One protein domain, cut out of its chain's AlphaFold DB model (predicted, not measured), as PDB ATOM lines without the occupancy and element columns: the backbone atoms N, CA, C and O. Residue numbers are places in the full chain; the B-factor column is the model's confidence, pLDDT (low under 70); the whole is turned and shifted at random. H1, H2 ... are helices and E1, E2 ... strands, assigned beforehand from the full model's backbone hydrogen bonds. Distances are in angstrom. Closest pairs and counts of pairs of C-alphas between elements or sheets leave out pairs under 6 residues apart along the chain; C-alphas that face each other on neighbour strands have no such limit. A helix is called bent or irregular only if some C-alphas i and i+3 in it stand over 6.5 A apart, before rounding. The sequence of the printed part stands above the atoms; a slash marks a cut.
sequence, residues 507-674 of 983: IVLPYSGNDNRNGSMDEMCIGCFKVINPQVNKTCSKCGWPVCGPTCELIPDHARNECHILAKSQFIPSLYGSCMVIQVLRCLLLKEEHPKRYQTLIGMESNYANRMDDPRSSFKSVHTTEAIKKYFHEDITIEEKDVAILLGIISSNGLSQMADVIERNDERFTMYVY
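What this domain is: This is residues 507 to 674 of the 983 residues of the protein "Protein msta, isoform B" of Folsomia candida (UniProt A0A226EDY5). A knot of crossed helices, H3, H4, H6 and H7, has a small three-stranded sheet along one side of H3, and H7 stands nearly end-on to that sheet. Short H5 lies at one end of the whole; H1 and H2 lie toward the other, after a long stretch with no named element, residues 511 to 549. The 168 printed residues run E1, H1 to H7, E2, E3; the antiparallel sheet has the order E1 - E3 - E2, and the class is mostly helix. The whole is compact, with a radius of gyration of the C-alphas of 15.5 A and spans of 44 by 35 by 29 A.

How they stand to each other: Start at E1, residues 507 to 510, an edge strand antiparallel to E3, residues 669 to 673; N 509 and O 671 are 2.8 A apart, within hydrogen-bond range. E3 forms a hairpin with E2, residues 654 to 658, where N 655 and O 672 are 2.8 A apart. H1, residues 550 to 553, is close but not clearly touching H2, residues 556 to 568: the closest C-alphas, of Glu 553 and Ala 559, are 6.0 A apart. H2, with residues 561 to 562 alone, touches H3, residues 578 to 593, at a steep tilt of 65 degrees; the closest C-alphas are Asn 561 and Leu 589, 6.5 A. H3 only grazes the sheet, its C-alpha 583 lying 5.7 A from C-alpha 509, and forms a helical hairpin with H4, residues 595 to 602, closest at C-alphas 591 and 598, 5.1 A. H5, residues 608 to 612, and H6, residues 615 to 631, only just touch, only at the corner, with 3 pairs of C-alphas within 8 A. H7, residues 640 to 653, touches H6 at a steep tilt of 60 degrees, opposite ways, closest at C-alphas 621 and 644, 4.9 A. H7 is about perpendicular to H3, at 81 degrees, and their closest C-alphas, 584 and 646, are 6.5 A apart. It stands up from the sheet at 61 degrees. Every O i to N i+4 pair is within hydrogen-bond range in H4, H5, H6 and H7, against 5 of 9 in H2 and 10 of 12 in H3; H1 is too short for such a pair.

Where its parts are: Find C-alpha 507 at (645.440, 425.130, 466.740), where E1 begins. H2 spans 18.1 A and is irregular, with C-alphas 561 and 564 7.2 A apart. H3 spans 22.2 A, H6 24.2 A and H7 19.8 A; H7 ends at C-alpha 653, (647.492, 422.610, 456.113). E3 ends at C-alpha 673, (647.971, 423.649, 462.069).

The domain as a whole: The C-alphas farthest apart, of Pro 550 and Asp 613, are 44.6 A apart. The printed part has no cut, and the link from E1 to H1 is long. Look for pLDDT under 70 in residues 512 to 522, 534 to 537, 572 to 578 and 657 to 667.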
ATOM      1  N   ILE A 507     646.394 426.009 466.072       90.12
ATOM      2  CA  ILE A 507     645.440 425.130 466.740       90.12
ATOM      3  C   ILE A 507     645.979 423.694 466.800       90.12
ATOM      4  O   ILE A 507     646.709 423.249 465.908       90.12
ATOM      5  N   VAL A 508     645.624 422.983 467.874       89.50
ATOM      6  CA  VAL A 508     645.971 421.577 468.106       89.50
ATOM      7  C   VAL A 508     644.696 420.740 468.087       89.50
ATOM      8  O   VAL A 508     643.734 421.021 468.806       89.50
ATOM      9  N   LEU A 509     644.687 419.714 467.246       89.06
ATOM     10  CA  LEU A 509     643.501 418.959 466.875       89.06
ATOM     11  C   LEU A 509     643.724 417.449 467.047       89.06
ATOM     12  O   LEU A 509     644.856 416.979 466.886       89.06
ATOM     13  N   PRO A 510     642.665 416.667 467.332       85.56
ATOM     14  CA  PRO A 510     642.771 415.216 467.287       85.56
ATOM     15  C   PRO A 510     643.011 414.762 465.845       85.56
ATOM     16  O   PRO A 510     642.539 415.391 464.893       85.56
ATOM     17  N   TYR A 511     643.720 413.653 465.673       79.62
ATOM     18  CA  TYR A 511     643.922 413.005 464.381       79.62
ATOM     19  C   TYR A 511     643.436 411.558 464.460       79.62
ATOM     20  O   TYR A 511     643.650 410.888 465.458       79.62
ATOM     21  N   SER A 512     642.778 411.062 463.420       65.56
ATOM     22  CA  SER A 512     642.484 409.633 463.280       65.56
ATOM     23  C   SER A 512     643.358 409.138 462.139       65.56
ATOM     24  O   SER A 512     643.166 409.571 461.004       65.56
ATOM     25  N   GLY A 513     644.362 408.312 462.440       53.56
ATOM     26  CA  GLY A 513     645.234 407.734 461.417       53.56
ATOM     27  C   GLY A 513     644.460 406.876 460.412       53.56
ATOM     28  O   GLY A 513     643.357 406.419 460.696       53.56
ATOM     29  N   ASN A 514     645.048 406.670 459.233       42.88
ATOM     30  CA  ASN A 514     644.530 405.781 458.182       42.88
ATOM     31  C   ASN A 514     645.066 404.337 458.299       42.88
ATOM     32  O   ASN A 514     644.713 403.494 457.475       42.88
ATOM     33  N   ASP A 515     645.931 404.054 459.275       37.47
ATOM     34  CA  ASP A 515     646.541 402.739 459.462       37.47
ATOM     35  C   ASP A 515     645.701 401.882 460.411       37.47
ATOM     36  O   ASP A 515     645.154 402.388 461.383       37.47
ATOM     37  N   ASN A 516     645.667 400.568 460.165       36.34
ATOM     38  CA  ASN A 516     644.942 399.511 460.898       36.34
ATOM     39  C   ASN A 516     645.126 399.466 462.441       36.34
ATOM     40  O   ASN A 516     644.628 398.550 463.093       36.34
ATOM     41  N   ARG A 517     645.833 400.430 463.037       43.38
ATOM     42  CA  ARG A 517     645.857 400.754 464.466       43.38
ATOM     43  C   ARG A 517     644.889 401.915 464.731       43.38
ATOM     44  O   ARG A 517     645.297 403.038 465.014       43.38
ATOM     45  N   ASN A 518     643.593 401.649 464.587       44.69
ATOM     46  CA  ASN A 518     642.551 402.627 464.883       44.69
ATOM     47  C   ASN A 518     642.365 402.724 466.400       44.69
ATOM     48  O   ASN A 518     641.684 401.883 466.973       44.69
ATOM     49  N   GLY A 519     642.922 403.760 467.026       47.06
ATOM     50  CA  GLY A 519     642.336 404.279 468.259       47.06
ATOM     51  C   GLY A 519     641.051 404.998 467.870       47.06
ATOM     52  O   GLY A 519     641.094 406.089 467.297       47.06
ATOM     53  N   SER A 520     639.902 404.376 468.093       56.69
ATOM     54  CA  SER A 520     638.625 405.075 467.988       56.69
ATOM     55  C   SER A 520     638.580 406.200 469.045       56.69
ATOM     56  O   SER A 520     639.319 406.159 470.027       56.69
ATOM     57  N   MET A 521     637.810 407.284 468.850       62.78
ATOM     58  CA  MET A 521     637.850 408.434 469.790       62.78
ATOM     59  C   MET A 521     637.409 408.065 471.221       62.78
ATOM     60  O   MET A 521     637.709 408.798 472.157       62.78
ATOM     61  N   ASP A 522     636.719 406.941 471.410       61.06
ATOM     62  CA  ASP A 522     636.429 406.316 472.708       61.06
ATOM     63  C   ASP A 522     637.668 405.708 473.393       61.06
ATOM     64  O   ASP A 522     637.674 405.525 474.607       61.06
ATOM     65  N   GLU A 523     638.747 405.494 472.648       72.81
ATOM     66  CA  GLU A 523     640.051 405.035 473.126       72.81
ATOM     67  C   GLU A 523     641.094 406.167 473.136       72.81
ATOM     68  O   GLU A 523     642.279 405.907 473.317       72.81
ATOM     69  N   MET A 524     640.698 407.436 472.964       81.25
ATOM     70  CA  MET A 524     641.624 408.575 472.919       81.25
ATOM     71  C   MET A 524     641.312 409.625 473.983       81.25
ATOM     72  O   MET A 524     640.199 410.131 474.086       81.25
ATOM     73  N   CYS A 525     642.334 410.031 474.738       85.81
ATOM     74  CA  CYS A 525     642.229 411.143 475.675       85.81
ATOM     75  C   CYS A 525     641.887 412.446 474.942       85.81
ATOM     76  O   CYS A 525     642.716 412.957 474.194       85.81
ATOM     77  N   ILE A 526     640.731 413.048 475.219       87.00
ATOM     78  CA  ILE A 526     640.312 414.296 474.562       87.00
ATOM     79  C   ILE A 526     641.235 415.483 474.894       87.00
ATOM     80  O   ILE A 526     641.424 416.391 474.086       87.00
ATOM     81  N   GLY A 527     641.866 415.468 476.073       87.12
ATOM     82  CA  GLY A 527     642.765 416.538 476.504       87.12
ATOM     83  C   GLY A 527     644.159 416.463 475.874       87.12
ATOM     84  O   GLY A 527     644.726 417.488 475.516       87.12
ATOM     85  N   CYS A 528     644.739 415.265 475.756       84.31
ATOM     86  CA  CYS A 528     646.153 415.105 475.388       84.31
ATOM     87  C   CYS A 528     646.403 414.156 474.203       84.31
ATOM     88  O   CYS A 528     647.557 413.913 473.845       84.31
ATOM     89  N   PHE A 529     645.334 413.604 473.627       84.44
ATOM     90  CA  PHE A 529     645.307 412.729 472.450       84.44
ATOM     91  C   PHE A 529     646.102 411.428 472.552       84.44
ATOM     92  O   PHE A 529     646.376 410.782 471.542       84.44
ATOM     93  N   LYS A 530     646.464 411.028 473.774       82.31
ATOM     94  CA  LYS A 530     647.064 409.724 474.063       82.31
ATOM     95  C   LYS A 530     646.011 408.623 473.937       82.31
ATOM     96  O   LYS A 530     644.908 408.791 474.464       82.31
ATOM     97  N   VAL A 531     646.375 407.496 473.328       78.75
ATOM     98  CA  VAL A 531     645.556 406.278 473.356       78.75
ATOM     99  C   VAL A 531     645.433 405.761 474.793       78.75
ATOM    100  O   VAL A 531     646.420 405.612 475.520       78.75
ATOM    101  N   ILE A 532     644.204 405.518 475.226       79.12
ATOM    102  CA  ILE A 532     643.838 404.997 476.538       79.12
ATOM    103  C   ILE A 532     643.482 403.521 476.368       79.12
ATOM    104  O   ILE A 532     642.756 403.150 475.455       79.12
ATOM    105  N   ASN A 533     643.967 402.669 477.273       70.81
ATOM    106  CA  ASN A 533     643.576 401.263 477.282       70.81
ATOM    107  C   ASN A 533     642.062 401.143 477.577       70.81
ATOM    108  O   ASN A 533     641.639 401.599 478.649       70.81
ATOM    109  N   PRO A 534     641.266 400.491 476.706       62.56
ATOM    110  CA  PRO A 534     639.817 400.368 476.877       62.56
ATOM    111  C   PRO A 534     639.411 399.680 478.192       62.56
ATOM    112  O   PRO A 534     638.331 399.938 478.718       62.56
ATOM    113  N   GLN A 535     640.287 398.870 478.800       59.69
ATOM    114  CA  GLN A 535     640.009 398.219 480.088       59.69
ATOM    115  C   GLN A 535     640.098 399.149 481.308       59.69
ATOM    116  O   GLN A 535     639.617 398.794 482.381       59.69
ATOM    117  N   VAL A 536     640.713 400.328 481.174       64.19
ATOM    118  CA  VAL A 536     640.949 401.256 482.298       64.19
ATOM    119  C   VAL A 536     639.900 402.378 482.352       64.19
ATOM    120  O   VAL A 536     639.915 403.159 483.294       64.19
ATOM    121  N   ASN A 537     638.987 402.429 481.373       63.47
ATOM    122  CA  ASN A 537     637.852 403.349 481.194       63.47
ATOM    123  C   ASN A 537     637.820 404.577 482.135       63.47
ATOM    124  O   ASN A 537     636.995 404.678 483.045       63.47
ATOM    125  N   LYS A 538     638.761 405.508 481.928       79.75
ATOM    126  CA  LYS A 538     638.811 406.787 482.646       79.75
ATOM    127  C   LYS A 538     638.128 407.857 481.811       79.75
ATOM    128  O   LYS A 538     638.565 408.162 480.702       79.75
ATOM    129  N   THR A 539     637.082 408.445 482.369       88.44
ATOM    130  CA  THR A 539     636.295 409.501 481.737       88.44
ATOM    131  C   THR A 539     636.337 410.773 482.570       88.44
ATOM    132  O   THR A 539     636.566 410.737 483.777       88.44
ATOM    133  N   CYS A 540     636.155 411.908 481.902       89.75
ATOM    134  CA  CYS A 540     636.126 413.215 482.527       89.75
ATOM    135  C   CYS A 540     634.950 413.292 483.500       89.75
ATOM    136  O   CYS A 540     633.805 413.059 483.105       89.75
ATOM    137  N   SER A 541     635.229 413.698 484.739       90.12
ATOM    138  CA  SER A 541     634.236 413.833 485.814       90.12
ATOM    139  C   SER A 541     633.035 414.738 485.485       90.12
ATOM    140  O   SER A 541     631.995 414.626 486.129       90.12
ATOM    141  N   LYS A 542     633.161 415.626 484.486       89.81
ATOM    142  CA  LYS A 542     632.118 416.581 484.081       89.81
ATOM    143  C   LYS A 542     631.346 416.160 482.830       89.81
ATOM    144  O   LYS A 542     630.124 416.184 482.843       89.81
ATOM    145  N   CYS A 543     632.049 415.817 481.748       88.69
ATOM    146  CA  CYS A 543     631.432 415.580 480.433       88.69
ATOM    147  C   CYS A 543     631.413 414.112 479.993       88.69
ATOM    148  O   CYS A 543     630.845 413.798 478.953       88.69
ATOM    149  N   GLY A 544     632.063 413.208 480.733       86.06
ATOM    150  CA  GLY A 544     632.096 411.782 480.403       86.06
ATOM    151  C   GLY A 544     633.007 411.390 479.233       86.06
ATOM    152  O   GLY A 544     633.089 410.206 478.920       86.06
ATOM    153  N   TRP A 545     633.728 412.329 478.608       87.25
ATOM    154  CA  TRP A 545     634.678 412.018 477.528       87.25
ATOM    155  C   TRP A 545     635.965 411.355 478.043       87.25
ATOM    156  O   TRP A 545     636.389 411.666 479.159       87.25
ATOM    157  N   PRO A 546     636.623 410.476 477.263       87.25
ATOM    158  CA  PRO A 546     637.814 409.765 477.725       87.25
ATOM    159  C   PRO A 546     638.978 410.708 478.067       87.25
ATOM    160  O   PRO A 546     639.308 411.623 477.310       87.25
ATOM    161  N   VAL A 547     639.637 410.473 479.207       89.50
ATOM    162  CA  VAL A 547     640.806 411.238 479.687       89.50
ATOM    163  C   VAL A 547     641.807 410.329 480.401       89.50
ATOM    164  O   VAL A 547     641.436 409.344 481.028       89.50
ATOM    165  N   CYS A 548     643.101 410.666 480.391       87.62
ATOM    166  CA  CYS A 548     644.100 409.866 481.122       87.62
ATOM    167  C   CYS A 548     643.937 409.932 482.658       87.62
ATOM    168  O   CYS A 548     644.399 409.039 483.379       87.62
ATOM    169  N   GLY A 549     643.325 411.005 483.164       88.00
ATOM    170  CA  GLY A 549     643.130 411.285 484.585       88.00
ATOM    171  C   GLY A 549     642.911 412.780 484.864       88.00
ATOM    172  O   GLY A 549     642.808 413.560 483.912       88.00
ATOM    173  N   PRO A 550     642.918 413.199 486.146       88.69
ATOM    174  CA  PRO A 550     642.556 414.561 486.560       88.69
ATOM    175  C   PRO A 550     643.405 415.669 485.926       88.69
ATOM    176  O   PRO A 550     642.924 416.770 485.694       88.69
ATOM    177  N   THR A 551     644.666 415.389 485.590       90.31
ATOM    178  CA  THR A 551     645.535 416.358 484.906       90.31
ATOM    179  C   THR A 551     645.051 416.677 483.493       90.31
ATOM    180  O   THR A 551     645.121 417.826 483.073       90.31
ATOM    181  N   CYS A 552     644.533 415.681 482.766       89.69
ATOM    182  CA  CYS A 552     643.983 415.877 481.424       89.69
ATOM    183  C   CYS A 552     642.581 416.500 481.451       89.69
ATOM    184  O   CYS A 552     642.216 417.174 480.494       89.69
ATOM    185  N   GLU A 553     641.829 416.341 482.548       90.62
ATOM    186  CA  GLU A 553     640.557 417.051 482.758       90.62
ATOM    187  C   GLU A 553     640.737 418.566 482.894       90.62
ATOM    188  O   GLU A 553     639.805 419.313 482.618       90.62
ATOM    189  N   LEU A 554     641.922 419.016 483.322       90.81
ATOM    190  CA  LEU A 554     642.250 420.424 483.561       90.81
ATOM    191  C   LEU A 554     642.944 421.106 482.372       90.81
ATOM    192  O   LEU A 554     643.294 422.282 482.470       90.81
ATOM    193  N   ILE A 555     643.157 420.401 481.254       89.25
ATOM    194  CA  ILE A 555     643.764 420.996 480.054       89.25
ATOM    195  C   ILE A 555     642.818 422.080 479.510       89.25
ATOM    196  O   ILE A 555     641.661 421.748 479.250       89.25
ATOM    197  N   PRO A 556     643.267 423.340 479.317       87.19
ATOM    198  CA  PRO A 556     642.392 424.468 478.981       87.19
ATOM    199  C   PRO A 556     641.484 424.233 477.770       87.19
ATOM    200  O   PRO A 556     640.276 424.445 477.887       87.19
ATOM    201  N   ASP A 557     642.043 423.704 476.673       83.88
ATOM    202  CA  ASP A 557     641.307 423.396 475.437       83.88
ATOM    203  C   ASP A 557     640.094 422.495 475.698       83.88
ATOM    204  O   ASP A 557     639.045 422.675 475.087       83.88
ATOM    205  N   HIS A 558     640.217 421.556 476.644       89.44
ATOM    206  CA  HIS A 558     639.101 420.732 477.086       89.44
ATOM    207  C   HIS A 558     638.271 421.442 478.162       89.44
ATOM    208  O   HIS A 558     637.104 421.766 477.952       89.44
ATOM    209  N   ALA A 559     638.876 421.687 479.326       87.94
ATOM    210  CA  ALA A 559     638.222 422.076 480.571       87.94
ATOM    211  C   ALA A 559     637.384 423.355 480.464       87.94
ATOM    212  O   ALA A 559     636.346 423.460 481.122       87.94
ATOM    213  N   ARG A 560     637.865 424.332 479.683       84.69
ATOM    214  CA  ARG A 560     637.261 425.661 479.560       84.69
ATOM    215  C   ARG A 560     636.370 425.783 478.328       84.69
ATOM    216  O   ARG A 560     635.314 426.395 478.440       84.69
ATOM    217  N   ASN A 561     636.790 425.217 477.199       84.50
ATOM    218  CA  ASN A 561     636.167 425.509 475.909       84.50
ATOM    219  C   ASN A 561     635.095 424.475 475.549       84.50
ATOM    220  O   ASN A 561     633.924 424.814 475.433       84.50
ATOM    221  N   GLU A 562     635.467 423.200 475.405       89.19
ATOM    222  CA  GLU A 562     634.542 422.167 474.903       89.19
ATOM    223  C   GLU A 562     633.849 421.361 476.017       89.19
ATOM    224  O   GLU A 562     632.773 420.826 475.786       89.19
ATOM    225  N   CYS A 563     634.389 421.282 477.242       90.69
ATOM    226  CA  CYS A 563     633.873 420.387 478.294       90.69
ATOM    227  C   CYS A 563     632.401 420.650 478.660       90.69
ATOM    228  O   CYS A 563     631.623 419.708 478.789       90.69
ATOM    229  N   HIS A 564     631.995 421.915 478.803       89.25
ATOM    230  CA  HIS A 564     630.607 422.264 479.129       89.25
ATOM    231  C   HIS A 564     629.635 421.915 477.992       89.25
ATOM    232  O   HIS A 564     628.559 421.377 478.249       89.25
ATOM    233  N   ILE A 565     630.047 422.170 476.750       89.25
ATOM    234  CA  ILE A 565     629.278 421.874 475.535       89.25
ATOM    235  C   ILE A 565     629.136 420.356 475.376       89.25
ATOM    236  O   ILE A 565     628.038 419.836 475.193       89.25
ATOM    237  N   LEU A 566     630.238 419.622 475.543       89.12
ATOM    238  CA  LEU A 566     630.253 418.163 475.486       89.12
ATOM    239  C   LEU A 566     629.388 417.536 476.588       89.12
ATOM    240  O   LEU A 566     628.720 416.544 476.318       89.12
ATOM    241  N   ALA A 567     629.353 418.123 477.792       88.12
ATOM    242  CA  ALA A 567     628.530 417.642 478.906       88.12
ATOM    243  C   ALA A 567     627.020 417.784 478.655       88.12
ATOM    244  O   ALA A 567     626.247 416.945 479.112       88.12
ATOM    245  N   LYS A 568     626.596 418.836 477.943       87.12
ATOM    246  CA  LYS A 568     625.200 418.992 477.499       87.12
ATOM    247  C   LYS A 568     624.880 418.113 476.293       87.12
ATOM    248  O   LYS A 568     623.741 417.683 476.121       87.12
ATOM    249  N   SER A 569     625.873 417.875 475.439       80.50
ATOM    250  CA  SER A 569     625.682 417.139 474.197       80.50
ATOM    251  C   SER A 569     625.366 415.665 474.455       80.50
ATOM    252  O   SER A 569     625.967 415.011 475.303       80.50
ATOM    253  N   GLN A 570     624.480 415.094 473.642       80.69
ATOM    254  CA  GLN A 570     624.289 413.639 473.571       80.69
ATOM    255  C   GLN A 570     625.314 412.977 472.627       80.69
ATOM    256  O   GLN A 570     625.064 411.896 472.090       80.69
ATOM    257  N   PHE A 571     626.436 413.651 472.345       80.25
ATOM    258  CA  PHE A 571     627.415 413.199 471.364       80.25
ATOM    259  C   PHE A 571     628.338 412.136 471.961       80.25
ATOM    260  O   PHE A 571     629.072 412.396 472.912       80.25
ATOM    261  N   ILE A 572     628.311 410.931 471.384       69.88
ATOM    262  CA  ILE A 572     629.079 409.780 471.873       69.88
ATOM    263  C   ILE A 572     630.346 409.599 471.011       69.88
ATOM    264  O   ILE A 572     630.228 409.508 469.786       69.88
ATOM    265  N   PRO A 573     631.547 409.480 471.612       64.25
ATOM    266  CA  PRO A 573     632.815 409.353 470.881       64.25
ATOM    267  C   PRO A 573     632.893 408.176 469.891       64.25
ATOM    268  O   PRO A 573     633.605 408.267 468.890       64.25
ATOM    269  N   SER A 574     632.144 407.093 470.130       61.16
ATOM    270  CA  SER A 574     632.152 405.854 469.336       61.16
ATOM    271  C   SER A 574     631.422 405.946 467.981       61.16
ATOM    272  O   SER A 574     631.326 404.958 467.254       61.16
ATOM    273  N   LEU A 575     630.871 407.113 467.625       56.84
ATOM    274  CA  LEU A 575     630.232 407.361 466.329       56.84
ATOM    275  C   LEU A 575     631.287 407.663 465.249       56.84
ATOM    276  O   LEU A 575     632.152 408.522 465.428       56.84
ATOM    277  N   TYR A 576     631.189 406.983 464.100       50.28
ATOM    278  CA  TYR A 576     632.039 407.237 462.930       50.28
ATOM    279  C   TYR A 576     631.967 408.728 462.549       50.28
ATOM    280  O   TYR A 576     630.890 409.229 462.244       50.28
ATOM    281  N   GLY A 577     633.100 409.444 462.603       59.28
ATOM    282  CA  GLY A 577     633.175 410.892 462.345       59.28
ATOM    283  C   GLY A 577     633.423 411.784 463.572       59.28
ATOM    284  O   GLY A 577     633.615 412.987 463.402       59.28
ATOM    285  N   SER A 578     633.506 411.223 464.785       69.81
ATOM    286  CA  SER A 578     633.767 411.974 466.026       69.81
ATOM    287  C   SER A 578     635.015 412.858 465.992       69.81
ATOM    288  O   SER A 578     634.967 413.992 466.460       69.81
ATOM    289  N   CYS A 579     636.100 412.412 465.358       80.06
ATOM    290  CA  CYS A 579     637.322 413.209 465.221       80.06
ATOM    291  C   CYS A 579     637.105 414.498 464.399       80.06
ATOM    292  O   CYS A 579     637.486 415.574 464.849       80.06
ATOM    293  N   MET A 580     636.422 414.426 463.248       86.06
ATOM    294  CA  MET A 580     636.156 415.597 462.390       86.06
ATOM    295  C   MET A 580     635.217 416.603 463.062       86.06
ATOM    296  O   MET A 580     635.414 417.812 462.955       86.06
ATOM    297  N   VAL A 581     634.224 416.108 463.803       87.75
ATOM    298  CA  VAL A 581     633.300 416.957 464.563       87.75
ATOM    299  C   VAL A 581     634.045 417.735 465.646       87.75
ATOM    300  O   VAL A 581     633.879 418.948 465.736       87.75
ATOM    301  N   ILE A 582     634.923 417.075 466.412       88.19
ATOM    302  CA  ILE A 582     635.758 417.751 467.418       88.19
ATOM    303  C   ILE A 582     636.746 418.725 466.765       88.19
ATOM    304  O   ILE A 582     636.972 419.811 467.294       88.19
ATOM    305  N   GLN A 583     637.309 418.384 465.603       90.81
ATOM    306  CA  GLN A 583     638.189 419.293 464.868       90.81
ATOM    307  C   GLN A 583     637.487 420.609 464.519       90.81
ATOM    308  O   GLN A 583     638.000 421.685 464.822       90.81
ATOM    309  N   VAL A 584     636.296 420.521 463.923       92.44
ATOM    310  CA  VAL A 584     635.502 421.699 463.557       92.44
ATOM    311  C   VAL A 584     635.032 422.444 464.804       92.44
ATOM    312  O   VAL A 584     635.164 423.663 464.853       92.44
ATOM    313  N   LEU A 585     634.573 421.734 465.840       90.94
ATOM    314  CA  LEU A 585     634.178 422.325 467.121       90.94
ATOM    315  C   LEU A 585     635.301 423.185 467.714       90.94
ATOM    316  O   LEU A 585     635.073 424.344 468.048       90.94
ATOM    317  N   ARG A 586     636.535 422.671 467.780       91.75
ATOM    318  CA  ARG A 586     637.681 423.433 468.300       91.75
ATOM    319  C   ARG A 586     638.029 424.643 467.440       91.75
ATOM    320  O   ARG A 586     638.345 425.695 467.988       91.75
ATOM    321  N   CYS A 587     637.935 424.528 466.115       92.25
ATOM    322  CA  CYS A 587     638.097 425.680 465.228       92.25
ATOM    323  C   CYS A 587     637.047 426.767 465.505       92.25
ATOM    324  O   CYS A 587     637.373 427.948 465.461       92.25
ATOM    325  N   LEU A 588     635.805 426.390 465.817       90.31
ATOM    326  CA  LEU A 588     634.741 427.344 466.139       90.31
ATOM    327  C   LEU A 588     634.922 427.972 467.517       90.31
ATOM    328  O   LEU A 588     634.791 429.183 467.641       90.31
ATOM    329  N   LEU A 589     635.319 427.199 468.524       90.06
ATOM    330  CA  LEU A 589     635.604 427.733 469.860       90.06
ATOM    331  C   LEU A 589     636.811 428.684 469.857       90.06
ATOM    332  O   LEU A 589     636.839 429.661 470.606       90.06
ATOM    333  N   LEU A 590     637.768 428.476 468.945       90.06
ATOM    334  CA  LEU A 590     638.867 429.416 468.727       90.06
ATOM    335  C   LEU A 590     638.367 430.809 468.300       90.06
ATOM    336  O   LEU A 590     639.007 431.805 468.637       90.06
ATOM    337  N   LYS A 591     637.233 430.898 467.588       88.06
ATOM    338  CA  LYS A 591     636.610 432.172 467.191       88.06
ATOM    339  C   LYS A 591     636.217 433.009 468.404       88.06
ATOM    340  O   LYS A 591     636.389 434.224 468.367       88.06
ATOM    341  N   GLU A 592     635.720 432.369 469.457       84.56
ATOM    342  CA  GLU A 592     635.273 433.034 470.683       84.56
ATOM    343  C   GLU A 592     636.443 433.362 471.612       84.56
ATOM    344  O   GLU A 592     636.547 434.481 472.112       84.56
ATOM    345  N   GLU A 593     637.359 432.412 471.817       85.19
ATOM    346  CA  GLU A 593     638.473 432.589 472.754       85.19
ATOM    347  C   GLU A 593     639.573 433.503 472.187       85.19
ATOM    348  O   GLU A 593     640.142 434.346 472.892       85.19
ATOM    349  N   HIS A 594     639.889 433.348 470.898       89.06
ATOM    350  CA  HIS A 594     641.001 434.024 470.235       89.06
ATOM    351  C   HIS A 594     640.642 434.487 468.806       89.06
ATOM    352  O   HIS A 594     641.225 433.990 467.835       89.06
ATOM    353  N   PRO A 595     639.783 435.518 468.646       89.19
ATOM    354  CA  PRO A 595     639.285 435.970 467.339       89.19
ATOM    355  C   PRO A 595     640.379 436.262 466.302       89.19
ATOM    356  O   PRO A 595     640.238 435.917 465.133       89.19
ATOM    357  N   LYS A 596     641.512 436.841 466.729       87.81
ATOM    358  CA  LYS A 596     642.658 437.117 465.842       87.81
ATOM    359  C   LYS A 596     643.288 435.838 465.282       87.81
ATOM    360  O   LYS A 596     643.623 435.796 464.107       87.81
ATOM    361  N   ARG A 597     643.430 434.790 466.105       88.88
ATOM    362  CA  ARG A 597     643.966 433.492 465.657       88.88
ATOM    363  C   ARG A 597     643.000 432.800 464.707       88.88
ATOM    364  O   ARG A 597     643.432 432.233 463.712       88.88
ATOM    365  N   TYR A 598     641.703 432.885 464.991       90.75
ATOM    366  CA  TYR A 598     640.677 432.378 464.088       90.75
ATOM    367  C   TYR A 598     640.686 433.110 462.740       90.75
ATOM    368  O   TYR A 598     640.605 432.460 461.704       90.75
ATOM    369  N   GLN A 599     640.873 434.436 462.730       88.94
ATOM    370  CA  GLN A 599     640.999 435.209 461.492       88.94
ATOM    371  C   GLN A 599     642.216 434.770 460.659       88.94
ATOM    372  O   GLN A 599     642.110 434.628 459.444       88.94
ATOM    373  N   THR A 600     643.351 434.495 461.307       88.88
ATOM    374  CA  THR A 600     644.514 433.893 460.637       88.88
ATOM    375  C   THR A 600     644.186 432.512 460.067       88.88
ATOM    376  O   THR A 600     644.555 432.230 458.934       88.88
ATOM    377  N   LEU A 601     643.457 431.671 460.813       91.00
ATOM    378  CA  LEU A 601     643.079 430.318 460.390       91.00
ATOM    379  C   LEU A 601     642.208 430.338 459.127       91.00
ATOM    380  O   LEU A 601     642.503 429.623 458.177       91.00
ATOM    381  N   ILE A 602     641.159 431.167 459.094       90.69
ATOM    382  CA  ILE A 602     640.239 431.249 457.944       90.69
ATOM    383  C   ILE A 602     640.863 431.904 456.704       90.69
ATOM    384  O   ILE A 602     640.326 431.753 455.612       90.69
ATOM    385  N   GLY A 603     641.984 432.618 456.863       85.88
ATOM    386  CA  GLY A 603     642.769 433.164 455.754       85.88
ATOM    387  C   GLY A 603     643.691 432.141 455.080       85.88
ATOM    388  O   GLY A 603     644.344 432.470 454.093       85.88
ATOM    389  N   MET A 604     643.777 430.918 455.609       91.00
ATOM    390  CA  MET A 604     644.581 429.844 455.029       91.00
ATOM    391  C   MET A 604     643.869 429.187 453.841       91.00
ATOM    392  O   MET A 604     642.641 429.133 453.780       91.00
ATOM    393  N   GLU A 605     644.645 428.625 452.911       90.12
ATOM    394  CA  GLU A 605     644.099 427.960 451.727       90.12
ATOM    395  C   GLU A 605     643.255 426.736 452.119       90.12
ATOM    396  O   GLU A 605     643.729 425.792 452.762       90.12
ATOM    397  N   SER A 606     641.989 426.745 451.704       90.06
ATOM    398  CA  SER A 606     641.019 425.683 451.988       90.06
ATOM    399  C   SER A 606     640.834 424.734 450.806       90.06
ATOM    400  O   SER A 606     640.415 423.591 450.999       90.06
ATOM    401  N   ASN A 607     641.164 425.173 449.590       89.44
ATOM    402  CA  ASN A 607     640.780 424.562 448.324       89.44
ATOM    403  C   ASN A 607     639.262 424.344 448.209       89.44
ATOM    404  O   ASN A 607     638.821 423.374 447.598       89.44
ATOM    405  N   TYR A 608     638.456 425.231 448.811       87.12
ATOM    406  CA  TYR A 608     637.000 425.086 448.905       87.12
ATOM    407  C   TYR A 608     636.344 424.778 447.553       87.12
ATOM    408  O   TYR A 608     635.638 423.782 447.451       87.12
ATOM    409  N   ALA A 609     636.623 425.563 446.504       84.50
ATOM    410  CA  ALA A 609     636.017 425.357 445.185       84.50
ATOM    411  C   ALA A 609     636.293 423.945 444.637       84.50
ATOM    412  O   ALA A 609     635.362 423.201 444.343       84.50
ATOM    413  N   ASN A 610     637.564 423.533 444.621       84.81
ATOM    414  CA  ASN A 610     637.962 422.207 444.144       84.81
ATOM    415  C   ASN A 610     637.429 421.065 445.032       84.81
ATOM    416  O   ASN A 610     637.184 419.958 444.555       84.81
ATOM    417  N   ARG A 611     637.262 421.310 446.338       82.94
ATOM    418  CA  ARG A 611     636.717 420.338 447.299       82.94
ATOM    419  C   ARG A 611     635.215 420.151 447.161       82.94
ATOM    420  O   ARG A 611     634.748 419.041 447.388       82.94
ATOM    421  N   MET A 612     634.471 421.194 446.799       81.94
ATOM    422  CA  MET A 612     633.030 421.076 446.565       81.94
ATOM    423  C   MET A 612     632.719 420.256 445.307       81.94
ATOM    424  O   MET A 612     631.688 419.590 445.266       81.94
ATOM    425  N   ASP A 613     633.642 420.215 444.341       81.44
ATOM    426  CA  ASP A 613     633.557 419.325 443.177       81.44
ATOM    427  C   ASP A 613     633.938 417.861 443.498       81.44
ATOM    428  O   ASP A 613     633.584 416.955 442.741       81.44
ATOM    429  N   ASP A 614     634.638 417.596 444.613       79.19
ATOM    430  CA  ASP A 614     634.971 416.241 445.079       79.19
ATOM    431  C   ASP A 614     633.841 415.659 445.954       79.19
ATOM    432  O   ASP A 614     633.664 416.077 447.107       79.19
ATOM    433  N   PRO A 615     633.128 414.607 445.497       80.69
ATOM    434  CA  PRO A 615     632.004 414.039 446.240       80.69
ATOM    435  C   PRO A 615     632.376 413.531 447.638       80.69
ATOM    436  O   PRO A 615     631.531 413.508 448.532       80.69
ATOM    437  N   ARG A 616     633.629 413.101 447.858       77.19
ATOM    438  CA  ARG A 616     634.075 412.619 449.177       77.19
ATOM    439  C   ARG A 616     634.236 413.763 450.169       77.19
ATOM    440  O   ARG A 616     633.852 413.611 451.328       77.19
ATOM    441  N   SER A 617     634.825 414.874 449.734       81.44
ATOM    442  CA  SER A 617     634.999 416.073 450.555       81.44
ATOM    443  C   SER A 617     633.653 416.727 450.868       81.44
ATOM    444  O   SER A 617     633.392 417.009 452.036       81.44
ATOM    445  N   SER A 618     632.763 416.836 449.873       83.56
ATOM    446  CA  SER A 618     631.385 417.310 450.072       83.56
ATOM    447  C   SER A 618     630.585 416.409 451.028       83.56
ATOM    448  O   SER A 618     629.939 416.890 451.954       83.56
ATOM    449  N   PHE A 619     630.691 415.080 450.923       82.75
ATOM    450  CA  PHE A 619     630.020 414.189 451.880       82.75
ATOM    451  C   PHE A 619     630.492 414.414 453.327       82.75
ATOM    452  O   PHE A 619     629.688 414.412 454.261       82.75
ATOM    453  N   LYS A 620     631.801 414.623 453.530       84.06
ATOM    454  CA  LYS A 620     632.360 414.903 454.860       84.06
ATOM    455  C   LYS A 620     631.871 416.240 455.420       84.06
ATOM    456  O   LYS A 620     631.593 416.288 456.620       84.06
ATOM    457  N   SER A 621     631.751 417.293 454.601       86.62
ATOM    458  CA  SER A 621     631.227 418.591 455.054       86.62
ATOM    459  C   SER A 621     629.768 418.487 455.472       86.62
ATOM    460  O   SER A 621     629.444 418.887 456.591       86.62
ATOM    461  N   VAL A 622     628.915 417.872 454.647       87.50
ATOM    462  CA  VAL A 622     627.490 417.668 454.955       87.50
ATOM    463  C   VAL A 622     627.331 416.873 456.249       87.50
ATOM    464  O   VAL A 622     626.709 417.349 457.196       87.50
ATOM    465  N   HIS A 623     627.972 415.705 456.348       86.38
ATOM    466  CA  HIS A 623     627.822 414.832 457.514       86.38
ATOM    467  C   HIS A 623     628.320 415.479 458.816       86.38
ATOM    468  O   HIS A 623     627.697 415.346 459.871       86.38
ATOM    469  N   THR A 624     629.434 416.214 458.751       88.38
ATOM    470  CA  THR A 624     629.967 416.938 459.914       88.38
ATOM    471  C   THR A 624     629.040 418.090 460.310       88.38
ATOM    472  O   THR A 624     628.797 418.298 461.498       88.38
ATOM    473  N   THR A 625     628.459 418.792 459.334       90.50
ATOM    474  CA  THR A 625     627.480 419.865 459.566       90.50
ATOM    475  C   THR A 625     626.227 419.330 460.247       90.50
ATOM    476  O   THR A 625     625.785 419.894 461.245       90.50
ATOM    477  N   GLU A 626     625.673 418.218 459.761       89.12
ATOM    478  CA  GLU A 626     624.511 417.565 460.367       89.12
ATOM    479  C   GLU A 626     624.791 417.115 461.801       89.12
ATOM    480  O   GLU A 626     623.950 417.302 462.679       89.12
ATOM    481  N   ALA A 627     625.974 416.552 462.064       86.75
ATOM    482  CA  ALA A 627     626.367 416.171 463.415       86.75
ATOM    483  C   ALA A 627     626.438 417.396 464.341       86.75
ATOM    484  O   ALA A 627     625.905 417.345 465.451       86.75
ATOM    485  N   ILE A 628     627.013 418.511 463.876       88.62
ATOM    486  CA  ILE A 628     627.082 419.744 464.668       88.62
ATOM    487  C   ILE A 628     625.686 420.317 464.929       88.62
ATOM    488  O   ILE A 628     625.326 420.546 466.083       88.62
ATOM    489  N   LYS A 629     624.856 420.438 463.887       89.38
ATOM    490  CA  LYS A 629     623.459 420.891 463.995       89.38
ATOM    491  C   LYS A 629     622.590 419.946 464.828       89.38
ATOM    492  O   LYS A 629     621.581 420.363 465.376       89.38
ATOM    493  N   LYS A 630     622.937 418.667 464.945       87.31
ATOM    494  CA  LYS A 630     622.183 417.728 465.778       87.31
ATOM    495  C   LYS A 630     622.573 417.839 467.248       87.31
ATOM    496  O   LYS A 630     621.695 417.953 468.099       87.31
ATOM    497  N   TYR A 631     623.867 417.784 467.551       85.69
ATOM    498  CA  TYR A 631     624.341 417.594 468.925       85.69
ATOM    499  C   TYR A 631     624.787 418.877 469.632       85.69
ATOM    500  O   TYR A 631     624.872 418.864 470.857       85.69
ATOM    501  N   PHE A 632     625.043 419.963 468.894       85.56
ATOM    502  CA  PHE A 632     625.598 421.213 469.431       85.56
ATOM    503  C   PHE A 632     624.784 422.464 469.053       85.56
ATOM    504  O   PHE A 632     625.270 423.576 469.223       85.56
ATOM    505  N   HIS A 633     623.551 422.315 468.553       78.75
ATOM    506  CA  HIS A 633     622.729 423.432 468.054       78.75
ATOM    507  C   HIS A 633     622.348 424.493 469.090       78.75
ATOM    508  O   HIS A 633     622.052 425.620 468.705       78.75
ATOM    509  N   GLU A 634     622.310 424.142 470.378       78.25
ATOM    510  CA  GLU A 634     621.994 425.096 471.448       78.25
ATOM    511  C   GLU A 634     623.126 426.106 471.669       78.25
ATOM    512  O   GLU A 634     622.860 427.252 472.025       78.25
ATOM    513  N   ASP A 635     624.376 425.691 471.437       77.88
ATOM    514  CA  ASP A 635     625.563 426.514 471.669       77.88
ATOM    515  C   ASP A 635     626.188 427.016 470.343       77.88
ATOM    516  O   ASP A 635     626.895 428.020 470.343       77.88
ATOM    517  N   ILE A 636     625.946 426.349 469.199       81.06
ATOM    518  CA  ILE A 636     626.625 426.622 467.919       81.06
ATOM    519  C   ILE A 636     625.650 426.647 466.737       81.06
ATOM    520  O   ILE A 636     625.033 425.642 466.381       81.06
ATOM    521  N   THR A 637     625.624 427.778 466.031       80.38
ATOM    522  CA  THR A 637     624.974 427.935 464.721       80.38
ATOM    523  C   THR A 637     626.020 428.053 463.617       80.38
ATOM    524  O   THR A 637     626.863 428.951 463.663       80.38
ATOM    525  N   ILE A 638     625.965 427.166 462.621       87.06
ATOM    526  CA  ILE A 638     626.925 427.140 461.512       87.06
ATOM    527  C   ILE A 638     626.300 426.648 460.205       87.06
ATOM    528  O   ILE A 638     625.427 425.774 460.215       87.06
ATOM    529  N   GLU A 639     626.789 427.177 459.084       89.19
ATOM    530  CA  GLU A 639     626.427 426.728 457.743       89.19
ATOM    531  C   GLU A 639     627.409 425.694 457.186       89.19
ATOM    532  O   GLU A 639     628.582 425.641 457.554       89.19
ATOM    533  N   GLU A 640     626.938 424.875 456.242       88.56
ATOM    534  CA  GLU A 640     627.770 423.832 455.626       88.56
ATOM    535  C   GLU A 640     629.027 424.412 454.970       88.56
ATOM    536  O   GLU A 640     630.110 423.836 455.065       88.56
ATOM    537  N   LYS A 641     628.899 425.595 454.359       90.75
ATOM    538  CA  LYS A 641     630.014 426.314 453.739       90.75
ATOM    539  C   LYS A 641     631.160 426.546 454.724       90.75
ATOM    540  O   LYS A 641     632.315 426.311 454.376       90.75
ATOM    541  N   ASP A 642     630.856 426.970 455.948       91.00
ATOM    542  CA  ASP A 642     631.877 427.247 456.962       91.00
ATOM    543  C   ASP A 642     632.558 425.951 457.418       91.00
ATOM    544  O   ASP A 642     633.782 425.894 457.547       91.00
ATOM    545  N   VAL A 643     631.782 424.873 457.583       91.69
ATOM    546  CA  VAL A 643     632.310 423.537 457.903       91.69
ATOM    547  C   VAL A 643     633.222 423.026 456.785       91.69
ATOM    548  O   VAL A 643     634.314 422.531 457.063       91.69
ATOM    549  N   ALA A 644     632.816 423.176 455.523       91.19
ATOM    550  CA  ALA A 644     633.602 422.783 454.359       91.19
ATOM    551  C   ALA A 644     634.925 423.561 454.267       91.19
ATOM    552  O   ALA A 644     635.970 422.959 454.009       91.19
ATOM    553  N   ILE A 645     634.906 424.872 454.533       93.19
ATOM    554  CA  ILE A 645     636.114 425.708 454.583       93.19
ATOM    555  C   ILE A 645     637.052 425.230 455.694       93.19
ATOM    556  O   ILE A 645     638.230 424.991 455.431       93.19
ATOM    557  N   LEU A 646     636.544 425.027 456.915       94.25
ATOM    558  CA  LEU A 646     637.356 424.588 458.055       94.25
ATOM    559  C   LEU A 646     637.974 423.205 457.826       94.25
ATOM    560  O   LEU A 646     639.178 423.033 458.015       94.25
ATOM    561  N   LEU A 647     637.187 422.231 457.361       92.06
ATOM    562  CA  LEU A 647     637.701 420.908 456.995       92.06
ATOM    563  C   LEU A 647     638.718 420.990 455.852       92.06
ATOM    564  O   LEU A 647     639.691 420.230 455.840       92.06
ATOM    565  N   GLY A 648     638.519 421.917 454.912       90.94
ATOM    566  CA  GLY A 648     639.453 422.198 453.830       90.94
ATOM    567  C   GLY A 648     640.792 422.733 454.334       90.94
ATOM    568  O   GLY A 648     641.832 422.195 453.958       90.94
ATOM    569  N   ILE A 649     640.775 423.719 455.237       92.69
ATOM    570  CA  ILE A 649     641.973 424.280 455.881       92.69
ATOM    571  C   ILE A 649     642.725 423.187 456.635       92.69
ATOM    572  O   ILE A 649     643.924 423.009 456.425       92.69
ATOM    573  N   ILE A 650     642.015 422.420 457.465       91.31
ATOM    574  CA  ILE A 650     642.588 421.323 458.245       91.31
ATOM    575  C   ILE A 650     643.249 420.291 457.323       91.31
ATOM    576  O   ILE A 650     644.381 419.882 457.557       91.31
ATOM    577  N   SER A 651     642.567 419.895 456.250       87.81
ATOM    578  CA  SER A 651     643.056 418.854 455.341       87.81
ATOM    579  C   SER A 651     644.214 419.314 454.450       87.81
ATOM    580  O   SER A 651     645.009 418.481 454.023       87.81
ATOM    581  N   SER A 652     644.292 420.608 454.122       87.69
ATOM    582  CA  SER A 652     645.340 421.167 453.257       87.69
ATOM    583  C   SER A 652     646.584 421.602 454.040       87.69
ATOM    584  O   SER A 652     647.679 421.574 453.490       87.69
ATOM    585  N   ASN A 653     646.429 421.987 455.313       90.25
ATOM    586  CA  ASN A 653     647.492 422.610 456.113       90.25
ATOM    587  C   ASN A 653     647.854 421.826 457.385       90.25
ATOM    588  O   ASN A 653     648.835 422.156 458.049       90.25
ATOM    589  N   GLY A 654     647.065 420.814 457.755       89.06
ATOM    590  CA  GLY A 654     647.287 420.010 458.951       89.06
ATOM    591  C   GLY A 654     648.535 419.137 458.842       89.06
ATOM    592  O   GLY A 654     648.668 418.319 457.935       89.06
ATOM    593  N   LEU A 655     649.436 419.274 459.812       85.62
ATOM    594  CA  LEU A 655     650.614 418.432 459.976       85.62
ATOM    595  C   LEU A 655     650.370 417.441 461.115       85.62
ATOM    596  O   LEU A 655     650.296 417.820 462.286       85.62
ATOM    597  N   SER A 656     650.233 416.160 460.778       74.06
ATOM    598  CA  SER A 656     650.105 415.084 461.764       74.06
ATOM    599  C   SER A 656     651.476 414.638 462.263       74.06
ATOM    600  O   SER A 656     652.357 414.335 461.454       74.06
ATOM    601  N   GLN A 657     651.639 414.515 463.579       65.56
ATOM    602  CA  GLN A 657     652.792 413.841 464.171       65.56
ATOM    603  C   GLN A 657     652.322 412.533 464.803       65.56
ATOM    604  O   GLN A 657     651.596 412.545 465.795       65.56
ATOM    605  N   MET A 658     652.755 411.408 464.235       54.06
ATOM    606  CA  MET A 658     652.721 410.123 464.930       54.06
ATOM    607  C   MET A 658     653.951 410.085 465.830       54.06
ATOM    608  O   MET A 658     655.078 409.976 465.350       54.06
ATOM    609  N   ALA A 659     653.754 410.261 467.132       47.88
ATOM    610  CA  ALA A 659     654.832 410.054 468.082       47.88
ATOM    611  C   ALA A 659     654.980 408.540 468.310       47.88
ATOM    612  O   ALA A 659     654.387 407.992 469.237       47.88
ATOM    613  N   ASP A 660     655.750 407.859 467.455       39.97
ATOM    614  CA  ASP A 660     656.250 406.504 467.726       39.97
ATOM    615  C   ASP A 660     657.284 406.595 468.864       39.97
ATOM    616  O   ASP A 660     658.494 406.545 468.648       39.97
ATOM    617  N   VAL A 661     656.820 406.812 470.099       45.72
ATOM    618  CA  VAL A 661     657.674 406.771 471.294       45.72
ATOM    619  C   VAL A 661     657.755 405.318 471.748       45.72
ATOM    620  O   VAL A 661     657.004 404.875 472.621       45.72
ATOM    621  N   ILE A 662     658.681 404.578 471.134       43.44
ATOM    622  CA  ILE A 662     658.898 403.134 471.331       43.44
ATOM    623  C   ILE A 662     659.184 402.810 472.812       43.44
ATOM    624  O   ILE A 662     658.826 401.744 473.302       43.44
ATOM    625  N   GLU A 663     659.771 403.747 473.562       39.84
ATOM    626  CA  GLU A 663     660.188 403.522 474.953       39.84
ATOM    627  C   GLU A 663     659.098 403.763 476.018       39.84
ATOM    628  O   GLU A 663     659.313 403.408 477.176       39.84
ATOM    629  N   ARG A 664     657.940 404.371 475.693       43.97
ATOM    630  CA  ARG A 664     656.973 404.821 476.728       43.97
ATOM    631  C   ARG A 664     655.530 404.330 476.601       43.97
ATOM    632  O   ARG A 664     654.735 404.692 477.470       43.97
ATOM    633  N   ASN A 665     655.159 403.546 475.581       52.56
ATOM    634  CA  ASN A 665     653.739 403.265 475.283       52.56
ATOM    635  C   ASN A 665     652.901 404.573 475.328       52.56
ATOM    636  O   ASN A 665     651.877 404.674 476.014       52.56
ATOM    637  N   ASP A 666     653.407 405.638 474.696       60.34
ATOM    638  CA  ASP A 666     652.783 406.971 474.664       60.34
ATOM    639  C   ASP A 666     652.356 407.332 473.238       60.34
ATOM    640  O   ASP A 666     652.740 408.371 472.708       60.34
ATOM    641  N   GLU A 667     651.575 406.445 472.610       68.44
ATOM    642  CA  GLU A 667     651.005 406.679 471.280       68.44
ATOM    643  C   GLU A 667     649.998 407.837 471.346       68.44
ATOM    644  O   GLU A 667     648.985 407.770 472.052       68.44
ATOM    645  N   ARG A 668     650.299 408.922 470.625       75.56
ATOM    646  CA  ARG A 668     649.452 410.117 470.516       75.56
ATOM    647  C   ARG A 668     649.117 410.392 469.061       75.56
ATOM    648  O   ARG A 668     650.013 410.427 468.218       75.56
ATOM    649  N   PHE A 669     647.844 410.665 468.792       78.25
ATOM    650  CA  PHE A 669     647.367 411.015 467.458       78.25
ATOM    651  C   PHE A 669     646.974 412.489 467.419       78.25
ATOM    652  O   PHE A 669     645.831 412.867 467.675       78.25
ATOM    653  N   THR A 670     647.953 413.344 467.138       80.38
ATOM    654  CA  THR A 670     647.776 414.800 467.139       80.38
ATOM    655  C   THR A 670     648.025 415.384 465.758       80.38
ATOM    656  O   THR A 670     648.951 414.984 465.048       80.38
ATOM    657  N   MET A 671     647.206 416.366 465.401       86.88
ATOM    658  CA  MET A 671     647.377 417.211 464.233       86.88
ATOM    659  C   MET A 671     647.581 418.656 464.670       86.88
ATOM    660  O   MET A 671     646.870 419.174 465.530       86.88
ATOM    661  N   TYR A 672     648.553 419.306 464.049       89.44
ATOM    662  CA  TYR A 672     648.901 420.692 464.298       89.44
ATOM    663  C   TYR A 672     648.666 421.503 463.032       89.44
ATOM    664  O   TYR A 672     649.056 421.080 461.945       89.44
ATOM    665  N   VAL A 673     648.059 422.677 463.165       91.44
ATOM    666  CA  VAL A 673     647.971 423.649 462.069       91.44
ATOM    667  C   VAL A 673     648.861 424.829 462.422       91.44
ATOM    668  O   VAL A 673     648.772 425.359 463.528       91.44
ATOM    669  N   TYR A 674     649.723 425.230 461.495       90.50
ATOM    670  CA  TYR A 674     650.632 426.368 461.621       90.50
ATOM    671  C   TYR A 674     650.334 427.348 460.494       90.50
ATOM    672  O   TYR A 674     649.862 426.929 459.445       90.50
TER     673      TYR A 674